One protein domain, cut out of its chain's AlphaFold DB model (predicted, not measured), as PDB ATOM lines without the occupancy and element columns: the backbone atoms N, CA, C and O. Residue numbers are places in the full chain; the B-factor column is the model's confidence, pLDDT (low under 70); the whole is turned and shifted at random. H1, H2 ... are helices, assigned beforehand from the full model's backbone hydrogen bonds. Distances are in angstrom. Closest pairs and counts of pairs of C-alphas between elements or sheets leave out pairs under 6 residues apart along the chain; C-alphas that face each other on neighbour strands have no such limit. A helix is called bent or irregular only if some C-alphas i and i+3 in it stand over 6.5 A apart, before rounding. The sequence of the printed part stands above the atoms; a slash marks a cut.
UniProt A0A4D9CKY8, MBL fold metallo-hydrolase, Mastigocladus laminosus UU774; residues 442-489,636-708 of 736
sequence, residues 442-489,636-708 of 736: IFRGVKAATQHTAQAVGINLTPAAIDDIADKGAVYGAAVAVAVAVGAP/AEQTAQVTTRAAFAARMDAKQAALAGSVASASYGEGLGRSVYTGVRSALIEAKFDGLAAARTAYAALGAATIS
ATOM      1  N   ILE A 442      54.395 -12.897   7.939       90.69
ATOM      2  CA  ILE A 442      53.921 -11.694   8.632       90.69
ATOM      3  C   ILE A 442      54.364 -10.435   7.879       90.69
ATOM      4  O   ILE A 442      53.538  -9.571   7.581       90.69
ATOM      5  N   PHE A 443      55.642 -10.359   7.489       94.00
ATOM      6  CA  PHE A 443      56.160  -9.241   6.698       94.00
ATOM      7  C   PHE A 443      55.391  -9.083   5.381       94.00
ATOM      8  O   PHE A 443      54.951  -7.981   5.057       94.00
ATOM      9  N   ARG A 444      55.181 -10.178   4.633       92.62
ATOM     10  CA  ARG A 444      54.434 -10.143   3.362       92.62
ATOM     11  C   ARG A 444      53.001  -9.654   3.560       92.62
ATOM     12  O   ARG A 444      52.543  -8.817   2.786       92.62
ATOM     13  N   GLY A 445      52.314 -10.143   4.592       94.38
ATOM     14  CA  GLY A 445      50.940  -9.753   4.899       94.38
ATOM     15  C   GLY A 445      50.820  -8.275   5.269       94.38
ATOM     16  O   GLY A 445      49.991  -7.566   4.697       94.38
ATOM     17  N   VAL A 446      51.691  -7.778   6.153       96.75
ATOM     18  CA  VAL A 446      51.718  -6.355   6.533       96.75
ATOM     19  C   VAL A 446      52.100  -5.476   5.341       96.75
ATOM     20  O   VAL A 446      51.450  -4.455   5.108       96.75
ATOM     21  N   LYS A 447      53.091  -5.879   4.538       97.44
ATOM     22  CA  LYS A 447      53.489  -5.178   3.306       97.44
ATOM     23  C   LYS A 447      52.330  -5.080   2.316       97.44
ATOM     24  O   LYS A 447      52.052  -3.991   1.815       97.44
ATOM     25  N   ALA A 448      51.624  -6.185   2.075       97.00
ATOM     26  CA  ALA A 448      50.469  -6.229   1.184       97.00
ATOM     27  C   ALA A 448      49.332  -5.321   1.676       97.00
ATOM     28  O   ALA A 448      48.828  -4.501   0.905       97.00
ATOM     29  N   ALA A 449      48.964  -5.416   2.958       98.19
ATOM     30  CA  ALA A 449      47.938  -4.564   3.555       98.19
ATOM     31  C   ALA A 449      48.310  -3.076   3.456       98.19
ATOM     32  O   ALA A 449      47.508  -2.262   3.006       98.19
ATOM     33  N   THR A 450      49.553  -2.730   3.798       98.56
ATOM     34  CA  THR A 450      50.065  -1.355   3.741       98.56
ATOM     35  C   THR A 450      50.018  -0.806   2.319       98.56
ATOM     36  O   THR A 450      49.433   0.250   2.081       98.56
ATOM     37  N   GLN A 451      50.605  -1.528   1.359       98.38
ATOM     38  CA  GLN A 451      50.723  -1.088  -0.029       98.38
ATOM     39  C   GLN A 451      49.351  -0.870  -0.670       98.38
ATOM     40  O   GLN A 451      49.101   0.189  -1.247       98.38
ATOM     41  N   HIS A 452      48.462  -1.859  -0.576       98.31
ATOM     42  CA  HIS A 452      47.179  -1.805  -1.268       98.31
ATOM     43  C   HIS A 452      46.205  -0.833  -0.607       98.31
ATOM     44  O   HIS A 452      45.529  -0.094  -1.325       98.31
ATOM     45  N   THR A 453      46.180  -0.749   0.729       98.62
ATOM     46  CA  THR A 453      45.376   0.269   1.410       98.62
ATOM     47  C   THR A 453      45.875   1.667   1.060       98.62
ATOM     48  O   THR A 453      45.072   2.477   0.608       98.62
ATOM     49  N   ALA A 454      47.182   1.947   1.175       98.31
ATOM     50  CA  ALA A 454      47.743   3.267   0.871       98.31
ATOM     51  C   ALA A 454      47.443   3.714  -0.570       98.31
ATOM     52  O   ALA A 454      47.006   4.844  -0.786       98.31
ATOM     53  N   GLN A 455      47.590   2.810  -1.544       97.31
ATOM     54  CA  GLN A 455      47.235   3.069  -2.942       97.31
ATOM     55  C   GLN A 455      45.746   3.386  -3.114       97.31
ATOM     56  O   GLN A 455      45.406   4.365  -3.778       97.31
ATOM     57  N   ALA A 456      44.859   2.598  -2.500       97.12
ATOM     58  CA  ALA A 456      43.414   2.771  -2.631       97.12
ATOM     59  C   ALA A 456      42.911   4.088  -2.022       97.12
ATOM     60  O   ALA A 456      42.016   4.724  -2.578       97.12
ATOM     61  N   VAL A 457      43.497   4.517  -0.901       96.75
ATOM     62  CA  VAL A 457      43.092   5.754  -0.209       96.75
ATOM     63  C   VAL A 457      43.870   6.991  -0.682       96.75
ATOM     64  O   VAL A 457      43.565   8.117  -0.282       96.75
ATOM     65  N   GLY A 458      44.869   6.814  -1.552       96.44
ATOM     66  CA  GLY A 458      45.693   7.894  -2.092       96.44
ATOM     67  C   GLY A 458      46.675   8.484  -1.075       96.44
ATOM     68  O   GLY A 458      46.828   9.706  -1.020       96.44
ATOM     69  N   ILE A 459      47.304   7.638  -0.253       97.25
ATOM     70  CA  ILE A 459      48.494   7.982   0.536       97.25
ATOM     71  C   ILE A 459      49.730   7.592  -0.280       97.25
ATOM     72  O   ILE A 459      49.907   6.435  -0.656       97.25
ATOM     73  N   ASN A 460      50.617   8.557  -0.514       95.69
ATOM     74  CA  ASN A 460      51.875   8.321  -1.215       95.69
ATOM     75  C   ASN A 460      52.943   7.827  -0.232       95.69
ATOM     76  O   ASN A 460      53.597   8.633   0.429       95.69
ATOM     77  N   LEU A 461      53.127   6.509  -0.146       96.81
ATOM     78  CA  LEU A 461      54.245   5.894   0.572       96.81
ATOM     79  C   LEU A 461      55.339   5.476  -0.407       96.81
ATOM     80  O   LEU A 461      55.062   4.923  -1.474       96.81
ATOM     81  N   THR A 462      56.596   5.713  -0.037       97.75
ATOM     82  CA  THR A 462      57.730   5.148  -0.772       97.75
ATOM     83  C   THR A 462      57.817   3.640  -0.506       97.75
ATOM     84  O   THR A 462      57.386   3.184   0.556       97.75
ATOM     85  N   PRO A 463      58.423   2.846  -1.407       96.75
ATOM     86  CA  PRO A 463      58.673   1.428  -1.142       96.75
ATOM     87  C   PRO A 463      59.422   1.186   0.177       96.75
ATOM     88  O   PRO A 463      59.061   0.288   0.926       96.75
ATOM     89  N   ALA A 464      60.393   2.045   0.508       96.19
ATOM     90  CA  ALA A 464      61.138   1.964   1.763       96.19
ATOM     91  C   ALA A 464      60.258   2.194   3.004       96.19
ATOM     92  O   ALA A 464      60.445   1.520   4.008       96.19
ATOM     93  N   ALA A 465      59.280   3.107   2.939       97.00
ATOM     94  CA  ALA A 465      58.342   3.323   4.040       97.00
ATOM     95  C   ALA A 465      57.391   2.129   4.227       97.00
ATOM     96  O   ALA A 465      57.088   1.750   5.354       97.00
ATOM     97  N   ILE A 466      56.948   1.510   3.127       98.19
ATOM     98  CA  ILE A 466      56.130   0.289   3.171       98.19
ATOM     99  C   ILE A 466      56.928  -0.859   3.808       98.19
ATOM    100  O   ILE A 466      56.406  -1.566   4.671       98.19
ATOM    101  N   ASP A 467      58.189  -1.023   3.404       96.50
ATOM    102  CA  ASP A 467      59.074  -2.052   3.948       96.50
ATOM    103  C   ASP A 467      59.407  -1.806   5.425       96.50
ATOM    104  O   ASP A 467      59.447  -2.767   6.188       96.50
ATOM    105  N   ASP A 468      59.578  -0.553   5.862       96.06
ATOM    106  CA  ASP A 468      59.802  -0.227   7.279       96.06
ATOM    107  C   ASP A 468      58.573  -0.558   8.143       96.06
ATOM    108  O   ASP A 468      58.711  -1.214   9.175       96.06
ATOM    109  N   ILE A 469      57.353  -0.223   7.696       97.38
ATOM    110  CA  ILE A 469      56.111  -0.605   8.397       97.38
ATOM    111  C   ILE A 469      56.020  -2.132   8.538       97.38
ATOM    112  O   ILE A 469      55.704  -2.644   9.618       97.38
ATOM    113  N   ALA A 470      56.320  -2.869   7.466       96.88
ATOM    114  CA  ALA A 470      56.299  -4.327   7.471       96.88
ATOM    115  C   ALA A 470      57.405  -4.934   8.351       96.88
ATOM    116  O   ALA A 470      57.129  -5.869   9.103       96.88
ATOM    117  N   ASP A 471      58.627  -4.390   8.314       95.00
ATOM    118  CA  ASP A 471      59.750  -4.813   9.160       95.00
ATOM    119  C   ASP A 471      59.415  -4.631  10.640       95.00
ATOM    120  O   ASP A 471      59.533  -5.570  11.431       95.00
ATOM    121  N   LYS A 472      58.928  -3.443  11.020       92.94
ATOM    122  CA  LYS A 472      58.569  -3.172  12.412       92.94
ATOM    123  C   LYS A 472      57.368  -3.992  12.858       92.94
ATOM    124  O   LYS A 472      57.387  -4.511  13.971       92.94
ATOM    125  N   GLY A 473      56.358  -4.172  12.011       92.88
ATOM    126  CA  GLY A 473      55.202  -5.003  12.348       92.88
ATOM    127  C   GLY A 473      55.543  -6.480  12.537       92.88
ATOM    128  O   GLY A 473      55.001  -7.118  13.443       92.88
ATOM    129  N   ALA A 474      56.485  -7.006  11.752       91.69
ATOM    130  CA  ALA A 474      56.945  -8.389  11.849       91.69
ATOM    131  C   ALA A 474      57.810  -8.679  13.089       91.69
ATOM    132  O   ALA A 474      57.935  -9.841  13.458       91.69
ATOM    133  N   VAL A 475      58.374  -7.657  13.745       91.12
ATOM    134  CA  VAL A 475      59.230  -7.820  14.942       91.12
ATOM    135  C   VAL A 475      58.545  -7.336  16.221       91.12
ATOM    136  O   VAL A 475      58.631  -7.976  17.264       91.12
ATOM    137  N   TYR A 476      57.851  -6.202  16.159       89.19
ATOM    138  CA  TYR A 476      57.328  -5.493  17.329       89.19
ATOM    139  C   TYR A 476      55.795  -5.532  17.443       89.19
ATOM    140  O   TYR A 476      55.226  -4.944  18.357       89.19
ATOM    141  N   GLY A 477      55.106  -6.207  16.520       90.69
ATOM    142  CA  GLY A 477      53.663  -6.420  16.612       90.69
ATOM    143  C   GLY A 477      52.811  -5.236  16.147       90.69
ATOM    144  O   GLY A 477      53.279  -4.309  15.479       90.69
ATOM    145  N   ALA A 478      51.511  -5.305  16.443       91.38
ATOM    146  CA  ALA A 478      50.503  -4.400  15.890       91.38
ATOM    147  C   ALA A 478      50.680  -2.944  16.345       91.38
ATOM    148  O   ALA A 478      50.606  -2.040  15.516       91.38
ATOM    149  N   ALA A 479      50.976  -2.703  17.625       92.81
ATOM    150  CA  ALA A 479      51.090  -1.348  18.168       92.81
ATOM    151  C   ALA A 479      52.185  -0.522  17.475       92.81
ATOM    152  O   ALA A 479      51.956   0.624  17.088       92.81
ATOM    153  N   VAL A 480      53.372  -1.110  17.279       94.19
ATOM    154  CA  VAL A 480      54.479  -0.434  16.588       94.19
ATOM    155  C   VAL A 480      54.193  -0.311  15.094       94.19
ATOM    156  O   VAL A 480      54.463   0.744  14.523       94.19
ATOM    157  N   ALA A 481      53.595  -1.331  14.467       95.19
ATOM    158  CA  ALA A 481      53.191  -1.256  13.063       95.19
ATOM    159  C   ALA A 481      52.235  -0.076  12.814       95.19
ATOM    160  O   ALA A 481      52.453   0.712  11.894       95.19
ATOM    161  N   VAL A 482      51.223   0.089  13.676       97.38
ATOM    162  CA  VAL A 482      50.298   1.229  13.632       97.38
ATOM    163  C   VAL A 482      51.053   2.529  13.836       97.38
ATOM    164  O   VAL A 482      50.902   3.428  13.016       97.38
ATOM    165  N   ALA A 483      51.880   2.629  14.883       97.25
ATOM    166  CA  ALA A 483      52.622   3.848  15.187       97.25
ATOM    167  C   ALA A 483      53.433   4.338  13.980       97.25
ATOM    168  O   ALA A 483      53.282   5.491  13.583       97.25
ATOM    169  N   VAL A 484      54.209   3.458  13.343       97.12
ATOM    170  CA  VAL A 484      54.993   3.810  12.150       97.12
ATOM    171  C   VAL A 484      54.076   4.191  10.982       97.12
ATOM    172  O   VAL A 484      54.300   5.217  10.341       97.12
ATOM    173  N   ALA A 485      53.000   3.434  10.741       97.38
ATOM    174  CA  ALA A 485      52.071   3.687   9.637       97.38
ATOM    175  C   ALA A 485      51.349   5.044   9.730       97.38
ATOM    176  O   ALA A 485      51.076   5.666   8.702       97.38
ATOM    177  N   VAL A 486      51.059   5.526  10.944       96.19
ATOM    178  CA  VAL A 486      50.405   6.829  11.178       96.19
ATOM    179  C   VAL A 486      51.388   7.953  11.535       96.19
ATOM    180  O   VAL A 486      50.968   9.036  11.955       96.19
ATOM    181  N   GLY A 487      52.695   7.712  11.399       96.31
ATOM    182  CA  GLY A 487      53.745   8.702  11.659       96.31
ATOM    183  C   GLY A 487      53.907   9.093  13.133       96.31
ATOM    184  O   GLY A 487      54.308  10.219  13.428       96.31
ATOM    185  N   ALA A 488      53.557   8.210  14.066       97.12
ATOM    186  CA  ALA A 488      53.837   8.381  15.487       97.12
ATOM    187  C   ALA A 488      55.270   7.915  15.824       97.12
ATOM    188  O   ALA A 488      55.794   7.007  15.172       97.12
ATOM    189  N   PRO A 489      55.914   8.473  16.865       96.12
ATOM    190  CA  PRO A 489      57.195   7.959  17.341       96.12
ATOM    191  C   PRO A 489      57.073   6.499  17.800       96.12
ATOM    192  O   PRO A 489      56.115   6.148  18.486       96.12
ATOM    193  N   ALA A 636      41.080 -10.580  13.271       93.62
ATOM    194  CA  ALA A 636      41.611  -9.551  12.377       93.62
ATOM    195  C   ALA A 636      40.548  -8.541  11.898       93.62
ATOM    196  O   ALA A 636      40.869  -7.375  11.662       93.62
ATOM    197  N   GLU A 637      39.290  -8.963  11.746       95.25
ATOM    198  CA  GLU A 637      38.205  -8.063  11.351       95.25
ATOM    199  C   GLU A 637      37.911  -7.064  12.471       95.25
ATOM    200  O   GLU A 637      37.890  -5.855  12.225       95.25
ATOM    201  N   GLN A 638      37.749  -7.545  13.699       95.69
ATOM    202  CA  GLN A 638      37.471  -6.706  14.859       95.69
ATOM    203  C   GLN A 638      38.653  -5.803  15.200       95.69
ATOM    204  O   GLN A 638      38.457  -4.607  15.422       95.69
ATOM    205  N   THR A 639      39.881  -6.323  15.108       96.06
ATOM    206  CA  THR A 639      41.115  -5.536  15.246       96.06
ATOM    207  C   THR A 639      41.146  -4.367  14.257       96.06
ATOM    208  O   THR A 639      41.444  -3.229  14.639       96.06
ATOM    209  N   ALA A 640      40.798  -4.606  12.985       97.75
ATOM    210  CA  ALA A 640      40.712  -3.547  11.981       97.75
ATOM    211  C   ALA A 640      39.624  -2.524  12.321       97.75
ATOM    212  O   ALA A 640      39.861  -1.315  12.215       97.75
ATOM    213  N   GLN A 641      38.442  -2.991  12.731       97.44
ATOM    214  CA  GLN A 641      37.300  -2.122  12.999       97.44
ATOM    215  C   GLN A 641      37.547  -1.203  14.194       97.44
ATOM    216  O   GLN A 641      37.401   0.014  14.067       97.44
ATOM    217  N   VAL A 642      37.951  -1.762  15.338       97.50
ATOM    218  CA  VAL A 642      38.143  -1.001  16.579       97.50
ATOM    219  C   VAL A 642      39.261   0.031  16.424       97.50
ATOM    220  O   VAL A 642      39.071   1.200  16.762       97.50
ATOM    221  N   THR A 643      40.375  -0.354  15.794       98.12
ATOM    222  CA  THR A 643      41.508   0.545  15.532       98.12
ATOM    223  C   THR A 643      41.102   1.694  14.608       98.12
ATOM    224  O   THR A 643      41.371   2.858  14.906       98.12
ATOM    225  N   THR A 644      40.406   1.387  13.504       98.56
ATOM    226  CA  THR A 644      39.957   2.404  12.540       98.56
ATOM    227  C   THR A 644      38.962   3.368  13.175       98.56
ATOM    228  O   THR A 644      39.112   4.584  13.044       98.56
ATOM    229  N   ARG A 645      37.955   2.845  13.887       97.88
ATOM    230  CA  ARG A 645      36.919   3.656  14.540       97.88
ATOM    231  C   ARG A 645      37.511   4.567  15.606       97.88
ATOM    232  O   ARG A 645      37.159   5.741  15.631       97.88
ATOM    233  N   ALA A 646      38.423   4.064  16.440       97.94
ATOM    234  CA  ALA A 646      39.087   4.865  17.468       97.94
ATOM    235  C   ALA A 646      39.926   5.993  16.858       97.94
ATOM    236  O   ALA A 646      39.788   7.148  17.265       97.94
ATOM    237  N   ALA A 647      40.731   5.687  15.837       97.69
ATOM    238  CA  ALA A 647      41.517   6.686  15.120       97.69
ATOM    239  C   ALA A 647      40.621   7.768  14.493       97.69
ATOM    240  O   ALA A 647      40.839   8.965  14.690       97.69
ATOM    241  N   PHE A 648      39.581   7.349  13.771       97.25
ATOM    242  CA  PHE A 648      38.666   8.249  13.076       97.25
ATOM    243  C   PHE A 648      37.844   9.111  14.048       97.25
ATOM    244  O   PHE A 648      37.737  10.323  13.861       97.25
ATOM    245  N   ALA A 649      37.335   8.527  15.138       96.44
ATOM    246  CA  ALA A 649      36.626   9.252  16.196       96.44
ATOM    247  C   ALA A 649      37.528  10.279  16.900       96.44
ATOM    248  O   ALA A 649      37.075  11.363  17.268       96.44
ATOM    249  N   ALA A 650      38.826   9.986  17.008       96.94
ATOM    250  CA  ALA A 650      39.835  10.909  17.518       96.94
ATOM    251  C   ALA A 650      40.287  11.954  16.476       96.94
ATOM    252  O   ALA A 650      41.273  12.658  16.692       96.94
ATOM    253  N   ARG A 651      39.537  12.095  15.371       96.62
ATOM    254  CA  ARG A 651      39.747  13.052  14.275       96.62
ATOM    255  C   ARG A 651      40.994  12.785  13.428       96.62
ATOM    256  O   ARG A 651      41.528  13.715  12.826       96.62
ATOM    257  N   MET A 652      41.450  11.533  13.350       97.94
ATOM    258  CA  MET A 652      42.394  11.130  12.305       97.94
ATOM    259  C   MET A 652      41.721  11.232  10.931       97.94
ATOM    260  O   MET A 652      40.546  10.893  10.788       97.94
ATOM    261  N   ASP A 653      42.472  11.660   9.916       96.81
ATOM    262  CA  ASP A 653      42.009  11.614   8.528       96.81
ATOM    263  C   ASP A 653      41.572  10.187   8.143       96.81
ATOM    264  O   ASP A 653      42.217   9.207   8.521       96.81
ATOM    265  N   ALA A 654      40.484  10.064   7.373       97.69
ATOM    266  CA  ALA A 654      39.897   8.770   7.020       97.69
ATOM    267  C   ALA A 654      40.897   7.840   6.312       97.69
ATOM    268  O   ALA A 654      40.896   6.630   6.548       97.69
ATOM    269  N   LYS A 655      41.794   8.389   5.483       98.06
ATOM    270  CA  LYS A 655      42.817   7.609   4.775       98.06
ATOM    271  C   LYS A 655      43.815   7.012   5.762       98.06
ATOM    272  O   LYS A 655      44.151   5.834   5.670       98.06
ATOM    273  N   GLN A 656      44.272   7.819   6.719       98.00
ATOM    274  CA  GLN A 656      45.205   7.381   7.759       98.00
ATOM    275  C   GLN A 656      44.550   6.394   8.735       98.00
ATOM    276  O   GLN A 656      45.184   5.410   9.107       98.00
ATOM    277  N   ALA A 657      43.276   6.593   9.084       98.50
ATOM    278  CA  ALA A 657      42.521   5.663   9.923       98.50
ATOM    279  C   ALA A 657      42.355   4.286   9.250       98.50
ATOM    280  O   ALA A 657      42.590   3.259   9.889       98.50
ATOM    281  N   ALA A 658      42.026   4.254   7.951       98.62
ATOM    282  CA  ALA A 658      41.950   3.010   7.180       98.62
ATOM    283  C   ALA A 658      43.300   2.277   7.130       98.62
ATOM    284  O   ALA A 658      43.359   1.049   7.252       98.62
ATOM    285  N   LEU A 659      44.395   3.027   6.957       98.62
ATOM    286  CA  LEU A 659      45.745   2.472   6.972       98.62
ATOM    287  C   LEU A 659      46.086   1.879   8.347       98.62
ATOM    288  O   LEU A 659      46.563   0.748   8.407       98.62
ATOM    289  N   ALA A 660      45.770   2.588   9.436       98.38
ATOM    290  CA  ALA A 660      45.981   2.118  10.803       98.38
ATOM    291  C   ALA A 660      45.283   0.773  11.065       98.38
ATOM    292  O   ALA A 660      45.932  -0.178  11.493       98.38
ATOM    293  N   GLY A 661      43.987   0.656  10.748       98.25
ATOM    294  CA  GLY A 661      43.244  -0.595  10.938       98.25
ATOM    295  C   GLY A 661      43.731  -1.745  10.053       98.25
ATOM    296  O   GLY A 661      43.851  -2.882  10.514       98.25
ATOM    297  N   SER A 662      44.075  -1.455   8.794       98.38
ATOM    298  CA  SER A 662      44.617  -2.463   7.868       98.38
ATOM    299  C   SER A 662      45.942  -3.036   8.375       98.38
ATOM    300  O   SER A 662      46.136  -4.249   8.381       98.38
ATOM    301  N   VAL A 663      46.850  -2.172   8.833       97.62
ATOM    302  CA  VAL A 663      48.164  -2.577   9.348       97.62
ATOM    303  C   VAL A 663      48.048  -3.293  10.695       97.62
ATOM    304  O   VAL A 663      48.708  -4.315  10.887       97.62
ATOM    305  N   ALA A 664      47.188  -2.814  11.603       96.50
ATOM    306  CA  ALA A 664      46.944  -3.456  12.895       96.50
ATOM    307  C   ALA A 664      46.496  -4.913  12.718       96.50
ATOM    308  O   ALA A 664      47.113  -5.827  13.262       96.50
ATOM    309  N   SER A 665      45.466  -5.120  11.894       95.81
ATOM    310  CA  SER A 665      44.873  -6.434  11.627       95.81
ATOM    311  C   SER A 665      45.813  -7.398  10.903       95.81
ATOM    312  O   SER A 665      45.918  -8.553  11.305       95.81
ATOM    313  N   ALA A 666      46.533  -6.941   9.872       95.12
ATOM    314  CA  ALA A 666      47.494  -7.772   9.146       95.12
ATOM    315  C   ALA A 666      48.687  -8.176  10.017       95.12
ATOM    316  O   ALA A 666      49.190  -9.289   9.886       95.12
ATOM    317  N   SER A 667      49.126  -7.282  10.908       91.69
ATOM    318  CA  SER A 667      50.139  -7.600  11.905       91.69
ATOM    319  C   SER A 667      49.570  -8.644  12.870       91.69
ATOM    320  O   SER A 667      50.104  -9.747  12.948       91.69
ATOM    321  N   TYR A 668      48.472  -8.354  13.568       86.81
ATOM    322  CA  TYR A 668      47.906  -9.257  14.574       86.81
ATOM    323  C   TYR A 668      47.547 -10.648  14.011       86.81
ATOM    324  O   TYR A 668      48.010 -11.649  14.544       86.81
ATOM    325  N   GLY A 669      46.847 -10.721  12.875       81.88
ATOM    326  CA  GLY A 669      46.410 -11.970  12.232       81.88
ATOM    327  C   GLY A 669      47.500 -12.741  11.474       81.88
ATOM    328  O   GLY A 669      47.203 -13.342  10.437       81.88
ATOM    329  N   GLU A 670      48.748 -12.659  11.939       85.50
ATOM    330  CA  GLU A 670      49.929 -13.392  11.449       85.50
ATOM    331  C   GLU A 670      50.268 -13.184   9.960       85.50
ATOM    332  O   GLU A 670      50.984 -13.970   9.340       85.50
ATOM    333  N   GLY A 671      49.753 -12.120   9.339       87.69
ATOM    334  CA  GLY A 671      49.892 -11.896   7.899       87.69
ATOM    335  C   GLY A 671      49.234 -12.975   7.031       87.69
ATOM    336  O   GLY A 671      49.547 -13.082   5.842       87.69
ATOM    337  N   LEU A 672      48.321 -13.782   7.589       89.69
ATOM    338  CA  LEU A 672      47.534 -14.758   6.838       89.69
ATOM    339  C   LEU A 672      46.719 -14.057   5.759       89.69
ATOM    340  O   LEU A 672      46.045 -13.068   6.025       89.69
ATOM    341  N   GLY A 673      46.725 -14.601   4.538       91.00
ATOM    342  CA  GLY A 673      46.022 -13.984   3.413       91.00
ATOM    343  C   GLY A 673      44.550 -13.689   3.714       91.00
ATOM    344  O   GLY A 673      44.057 -12.609   3.395       91.00
ATOM    345  N   ARG A 674      43.860 -14.613   4.396       91.69
ATOM    346  CA  ARG A 674      42.466 -14.417   4.820       91.69
ATOM    347  C   ARG A 674      42.321 -13.275   5.829       91.69
ATOM    348  O   ARG A 674      41.422 -12.461   5.656       91.69
ATOM    349  N   SER A 675      43.207 -13.198   6.820       92.69
ATOM    350  CA  SER A 675      43.245 -12.113   7.810       92.69
ATOM    351  C   SER A 675      43.559 -10.762   7.162       92.69
ATOM    352  O   SER A 675      42.925  -9.762   7.480       92.69
ATOM    353  N   VAL A 676      44.481 -10.732   6.193       96.31
ATOM    354  CA  VAL A 676      44.792  -9.542   5.385       96.31
ATOM    355  C   VAL A 676      43.563  -9.096   4.595       96.31
ATOM    356  O   VAL A 676      43.231  -7.913   4.592       96.31
ATOM    357  N   TYR A 677      42.849 -10.031   3.961       97.12
ATOM    358  CA  TYR A 677      41.618  -9.730   3.235       97.12
ATOM    359  C   TYR A 677      40.547  -9.120   4.148       97.12
ATOM    360  O   TYR A 677      40.016  -8.048   3.848       97.12
ATOM    361  N   THR A 678      40.208  -9.794   5.252       96.62
ATOM    362  CA  THR A 678      39.145  -9.332   6.157       96.62
ATOM    363  C   THR A 678      39.526  -8.010   6.811       96.62
ATOM    364  O   THR A 678      38.724  -7.080   6.802       96.62
ATOM    365  N   GLY A 679      40.770  -7.887   7.269       97.44
ATOM    366  CA  GLY A 679      41.310  -6.685   7.890       97.44
ATOM    367  C   GLY A 679      41.283  -5.454   6.980       97.44
ATOM    368  O   GLY A 679      40.699  -4.431   7.341       97.44
ATOM    369  N   VAL A 680      41.841  -5.554   5.765       98.62
ATOM    370  CA  VAL A 680      41.853  -4.447   4.783       98.62
ATOM    371  C   VAL A 680      40.434  -4.022   4.415       98.62
ATOM    372  O   VAL A 680      40.119  -2.830   4.395       98.62
ATOM    373  N   ARG A 681      39.552  -4.992   4.142       98.62
ATOM    374  CA  ARG A 681      38.159  -4.708   3.781       98.62
ATOM    375  C   ARG A 681      37.440  -3.968   4.906       98.62
ATOM    376  O   ARG A 681      36.789  -2.957   4.643       98.62
ATOM    377  N   SER A 682      37.556  -4.461   6.135       98.12
ATOM    378  CA  SER A 682      36.870  -3.886   7.289       98.12
ATOM    379  C   SER A 682      37.400  -2.500   7.638       98.12
ATOM    380  O   SER A 682      36.601  -1.592   7.852       98.12
ATOM    381  N   ALA A 683      38.717  -2.284   7.593       98.50
ATOM    382  CA  ALA A 683      39.297  -0.965   7.839       98.50
ATOM    383  C   ALA A 683      38.799   0.092   6.835       98.50
ATOM    384  O   ALA A 683      38.429   1.199   7.221       98.50
ATOM    385  N   LEU A 684      38.721  -0.246   5.544       98.56
ATOM    386  CA  LEU A 684      38.223   0.677   4.518       98.56
ATOM    387  C   LEU A 684      36.734   1.009   4.703       98.56
ATOM    388  O   LEU A 684      36.350   2.175   4.596       98.56
ATOM    389  N   ILE A 685      35.900   0.014   5.019       98.19
ATOM    390  CA  ILE A 685      34.465   0.226   5.271       98.19
ATOM    391  C   ILE A 685      34.255   1.113   6.505       98.19
ATOM    392  O   ILE A 685      33.447   2.045   6.470       98.19
ATOM    393  N   GLU A 686      35.003   0.871   7.584       97.25
ATOM    394  CA  GLU A 686      34.894   1.677   8.803       97.25
ATOM    395  C   GLU A 686      35.316   3.126   8.592       97.25
ATOM    396  O   GLU A 686      34.640   4.043   9.065       97.25
ATOM    397  N   ALA A 687      36.358   3.339   7.791       97.19
ATOM    398  CA  ALA A 687      36.799   4.658   7.360       97.19
ATOM    399  C   ALA A 687      35.902   5.298   6.279       97.19
ATOM    400  O   ALA A 687      36.254   6.339   5.726       97.19
ATOM    401  N   LYS A 688      34.729   4.712   5.993       96.56
ATOM    402  CA  LYS A 688      33.697   5.226   5.074       96.56
ATOM    403  C   LYS A 688      34.104   5.262   3.596       96.56
ATOM    404  O   LYS A 688      33.566   6.064   2.833       96.56
ATOM    405  N   PHE A 689      34.998   4.371   3.169       96.19
ATOM    406  CA  PHE A 689      35.257   4.134   1.747       96.19
ATOM    407  C   PHE A 689      34.198   3.203   1.133       96.19
ATOM    408  O   PHE A 689      33.543   2.424   1.827       96.19
ATOM    409  N   ASP A 690      34.034   3.283  -0.190       95.38
ATOM    410  CA  ASP A 690      33.089   2.462  -0.953       95.38
ATOM    411  C   ASP A 690      33.341   0.953  -0.745       95.38
ATOM    412  O   ASP A 690      34.474   0.472  -0.836       95.38
ATOM    413  N   GLY A 691      32.276   0.188  -0.488       93.00
ATOM    414  CA  GLY A 691      32.374  -1.237  -0.162       93.00
ATOM    415  C   GLY A 691      32.881  -2.119  -1.310       93.00
ATOM    416  O   GLY A 691      33.556  -3.122  -1.062       93.00
ATOM    417  N   LEU A 692      32.605  -1.755  -2.565       94.38
ATOM    418  CA  LEU A 692      33.132  -2.453  -3.737       94.38
ATOM    419  C   LEU A 692      34.622  -2.142  -3.924       94.38
ATOM    420  O   LEU A 692      35.402  -3.052  -4.217       94.38
ATOM    421  N   ALA A 693      35.033  -0.888  -3.720       92.50
ATOM    422  CA  ALA A 693      36.444  -0.504  -3.716       92.50
ATOM    423  C   ALA A 693      37.215  -1.208  -2.586       92.50
ATOM    424  O   ALA A 693      38.302  -1.743  -2.823       92.50
ATOM    425  N   ALA A 694      36.622  -1.298  -1.392       96.94
ATOM    426  CA  ALA A 694      37.178  -2.023  -0.255       96.94
ATOM    427  C   ALA A 694      37.378  -3.512  -0.566       96.94
ATOM    428  O   ALA A 694      38.467  -4.046  -0.360       96.94
ATOM    429  N   ALA A 695      36.363  -4.175  -1.133       97.44
ATOM    430  CA  ALA A 695      36.460  -5.579  -1.524       97.44
ATOM    431  C   ALA A 695      37.545  -5.811  -2.589       97.44
ATOM    432  O   ALA A 695      38.367  -6.714  -2.445       97.44
ATOM    433  N   ARG A 696      37.599  -4.978  -3.638       97.38
ATOM    434  CA  ARG A 696      38.631  -5.076  -4.689       97.38
ATOM    435  C   ARG A 696      40.042  -4.894  -4.129       97.38
ATOM    436  O   ARG A 696      40.936  -5.660  -4.482       97.38
ATOM    437  N   THR A 697      40.226  -3.918  -3.243       97.94
ATOM    438  CA  THR A 697      41.514  -3.650  -2.584       97.94
ATOM    439  C   THR A 697      41.940  -4.830  -1.715       97.94
ATOM    440  O   THR A 697      43.076  -5.288  -1.810       97.94
ATOM    441  N   ALA A 698      41.011  -5.385  -0.934       97.88
ATOM    442  CA  ALA A 698      41.258  -6.559  -0.109       97.88
ATOM    443  C   ALA A 698      41.624  -7.800  -0.939       97.88
ATOM    444  O   ALA A 698      42.530  -8.537  -0.559       97.88
ATOM    445  N   TYR A 699      40.983  -8.027  -2.093       97.44
ATOM    446  CA  TYR A 699      41.357  -9.119  -3.002       97.44
ATOM    447  C   TYR A 699      42.761  -8.945  -3.590       97.44
ATOM    448  O   TYR A 699      43.500  -9.923  -3.702       97.44
ATOM    449  N   ALA A 700      43.151  -7.716  -3.938       96.38
ATOM    450  CA  ALA A 700      44.510  -7.438  -4.398       96.38
ATOM    451  C   ALA A 700      45.540  -7.717  -3.289       96.38
ATOM    452  O   ALA A 700      46.522  -8.424  -3.524       96.38
ATOM    453  N   ALA A 701      45.264  -7.255  -2.064       96.31
ATOM    454  CA  ALA A 701      46.103  -7.519  -0.897       96.31
ATOM    455  C   ALA A 701      46.198  -9.018  -0.566       96.31
ATOM    456  O   ALA A 701      47.288  -9.516  -0.291       96.31
ATOM    457  N   LEU A 702      45.089  -9.758  -0.659       95.19
ATOM    458  CA  LEU A 702      45.058 -11.214  -0.506       95.19
ATOM    459  C   LEU A 702      46.002 -11.899  -1.496       95.19
ATOM    460  O   LEU A 702      46.811 -12.733  -1.091       95.19
ATOM    461  N   GLY A 703      45.917 -11.545  -2.781       92.00
ATOM    462  CA  GLY A 703      46.791 -12.100  -3.816       92.00
ATOM    463  C   GLY A 703      48.270 -11.843  -3.517       92.00
ATOM    464  O   GLY A 703      49.081 -12.759  -3.599       92.00
ATOM    465  N   ALA A 704      48.608 -10.626  -3.080       91.12
ATOM    466  CA  ALA A 704      49.972 -10.262  -2.699       91.12
ATOM    467  C   ALA A 704      50.465 -10.963  -1.413       91.12
ATOM    468  O   ALA A 704      51.656 -11.235  -1.273       91.12
ATOM    469  N   ALA A 705      49.565 -11.295  -0.484       90.38
ATOM    470  CA  ALA A 705      49.901 -12.017   0.742       90.38
ATOM    471  C   ALA A 705      50.042 -13.543   0.537       90.38
ATOM    472  O   ALA A 705      50.789 -14.195   1.266       90.38
ATOM    473  N   THR A 706      49.352 -14.124  -0.454       84.56
ATOM    474  CA  THR A 706      49.196 -15.587  -0.646       84.56
ATOM    475  C   THR A 706      50.123 -16.218  -1.688       84.56
ATOM    476  O   THR A 706      49.898 -17.361  -2.074       84.56
ATOM    477  N   ILE A 707      51.184 -15.533  -2.126       63.34
ATOM    478  CA  ILE A 707      52.043 -15.920  -3.272       63.34
ATOM    479  C   ILE A 707      52.744 -17.312  -3.124       63.34
ATOM    480  O   ILE A 707      53.492 -17.725  -4.002       63.34
ATOM    481  N   SER A 708      52.486 -18.110  -2.077       54.00
ATOM    482  CA  SER A 708      52.887 -19.526  -1.999       54.00
ATOM    483  C   SER A 708      51.808 -20.405  -1.354       54.00
ATOM    484  O   SER A 708      51.378 -20.142  -0.234       54.00
TER     485      SER A 708
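AT A GLANCE: This is residues 442 to 489 and 636 to 708 of the 736 residues of the protein "MBL fold metallo-hydrolase" of Mastigocladus laminosus UU774 (UniProt A0A4D9CKY8). This is a compact up-and-down bundle of helices with H4 in its middle, and H1, H3, H5 and the arm H2b pack round H4. On one side of it the longest helix, H2, folds back on itself, H2a packing on H1 and H2b on H4; on the other side H6 covers H5 and H1. The printed part has 121 residues, with six named helices in the order H1 to H6 and no named strand, and its class is all helix. It is compact, with a radius of gyration of the C-alphas of 11.9 A, and its rounded outline spans 35 by 33 by 25 A.

HOW THE PARTS SIT: The longest helix, H2, residues 463 to 485, was assigned as one helix by its hydrogen bonds but is bent: C-alphas 475 and 478 are 9.4 A apart. Its arms H2a, residues 463 to 475, and H2b, residues 478 to 485, touch with residues 468 to 473 of H2a alone, at a shallow tilt of 16 degrees, opposite ways; the closest C-alphas are those of Gly 473 and Ala 481, 4.3 A apart. H2a forms a helical hairpin with H1, residues 442 to 457, at a steep tilt of 43 degrees, closest at the C-alphas of Phe 443 and Ala 470, 5.0 A. H2b touches H4, residues 654 to 668, opposite ways at a steep tilt of 37 degrees, only just beyond shallow, closest at C-alphas 478 and 664, 4.7 A. H4 touches H1 at a shallow tilt of 14 degrees, opposite ways, closest at C-alphas 666 and 446, 5.2 A. H4 also forms a helical hairpin with H3, residues 636 to 649, closest at C-alphas 661 and 640, 4.0 A, and another with H5, residues 673 to 686, closest at C-alphas 662 and 680, 4.6 A. H5 and H6, residues 691 to 705, form a further hairpin at a shallow tilt of 27 degrees, closest at C-alphas 677 and 698, 4.6 A. H6 touches H1, closest at C-alphas 705 and 445, 4.8 A, but H4 and H6 are apart. In each helix and arm every O i to N i+4 pair is within hydrogen-bond range.

IN THESE COORDINATES: H1 begins at C-alpha 442 (53.921, -11.694, 8.632) and is 22.4 A long. H2a measures 18.6 A, H2b 10.3 A, H3 19.8 A, H4 21.1 A and H5 20.0 A. H6, 20.6 A long, ends at C-alpha 705 (49.901, -12.017, 0.742).

THE WHOLE: The C-alphas farthest apart, those of Arg 651 and Ser 708, are 38.7 A apart. Residues 490 to 635 are not printed, and C-alphas 489 and 636 are 24.0 A apart across this cut. The links printed whole are tight. The mean pLDDT of the printed part is 95.0, with residues 707 to 708 under 70.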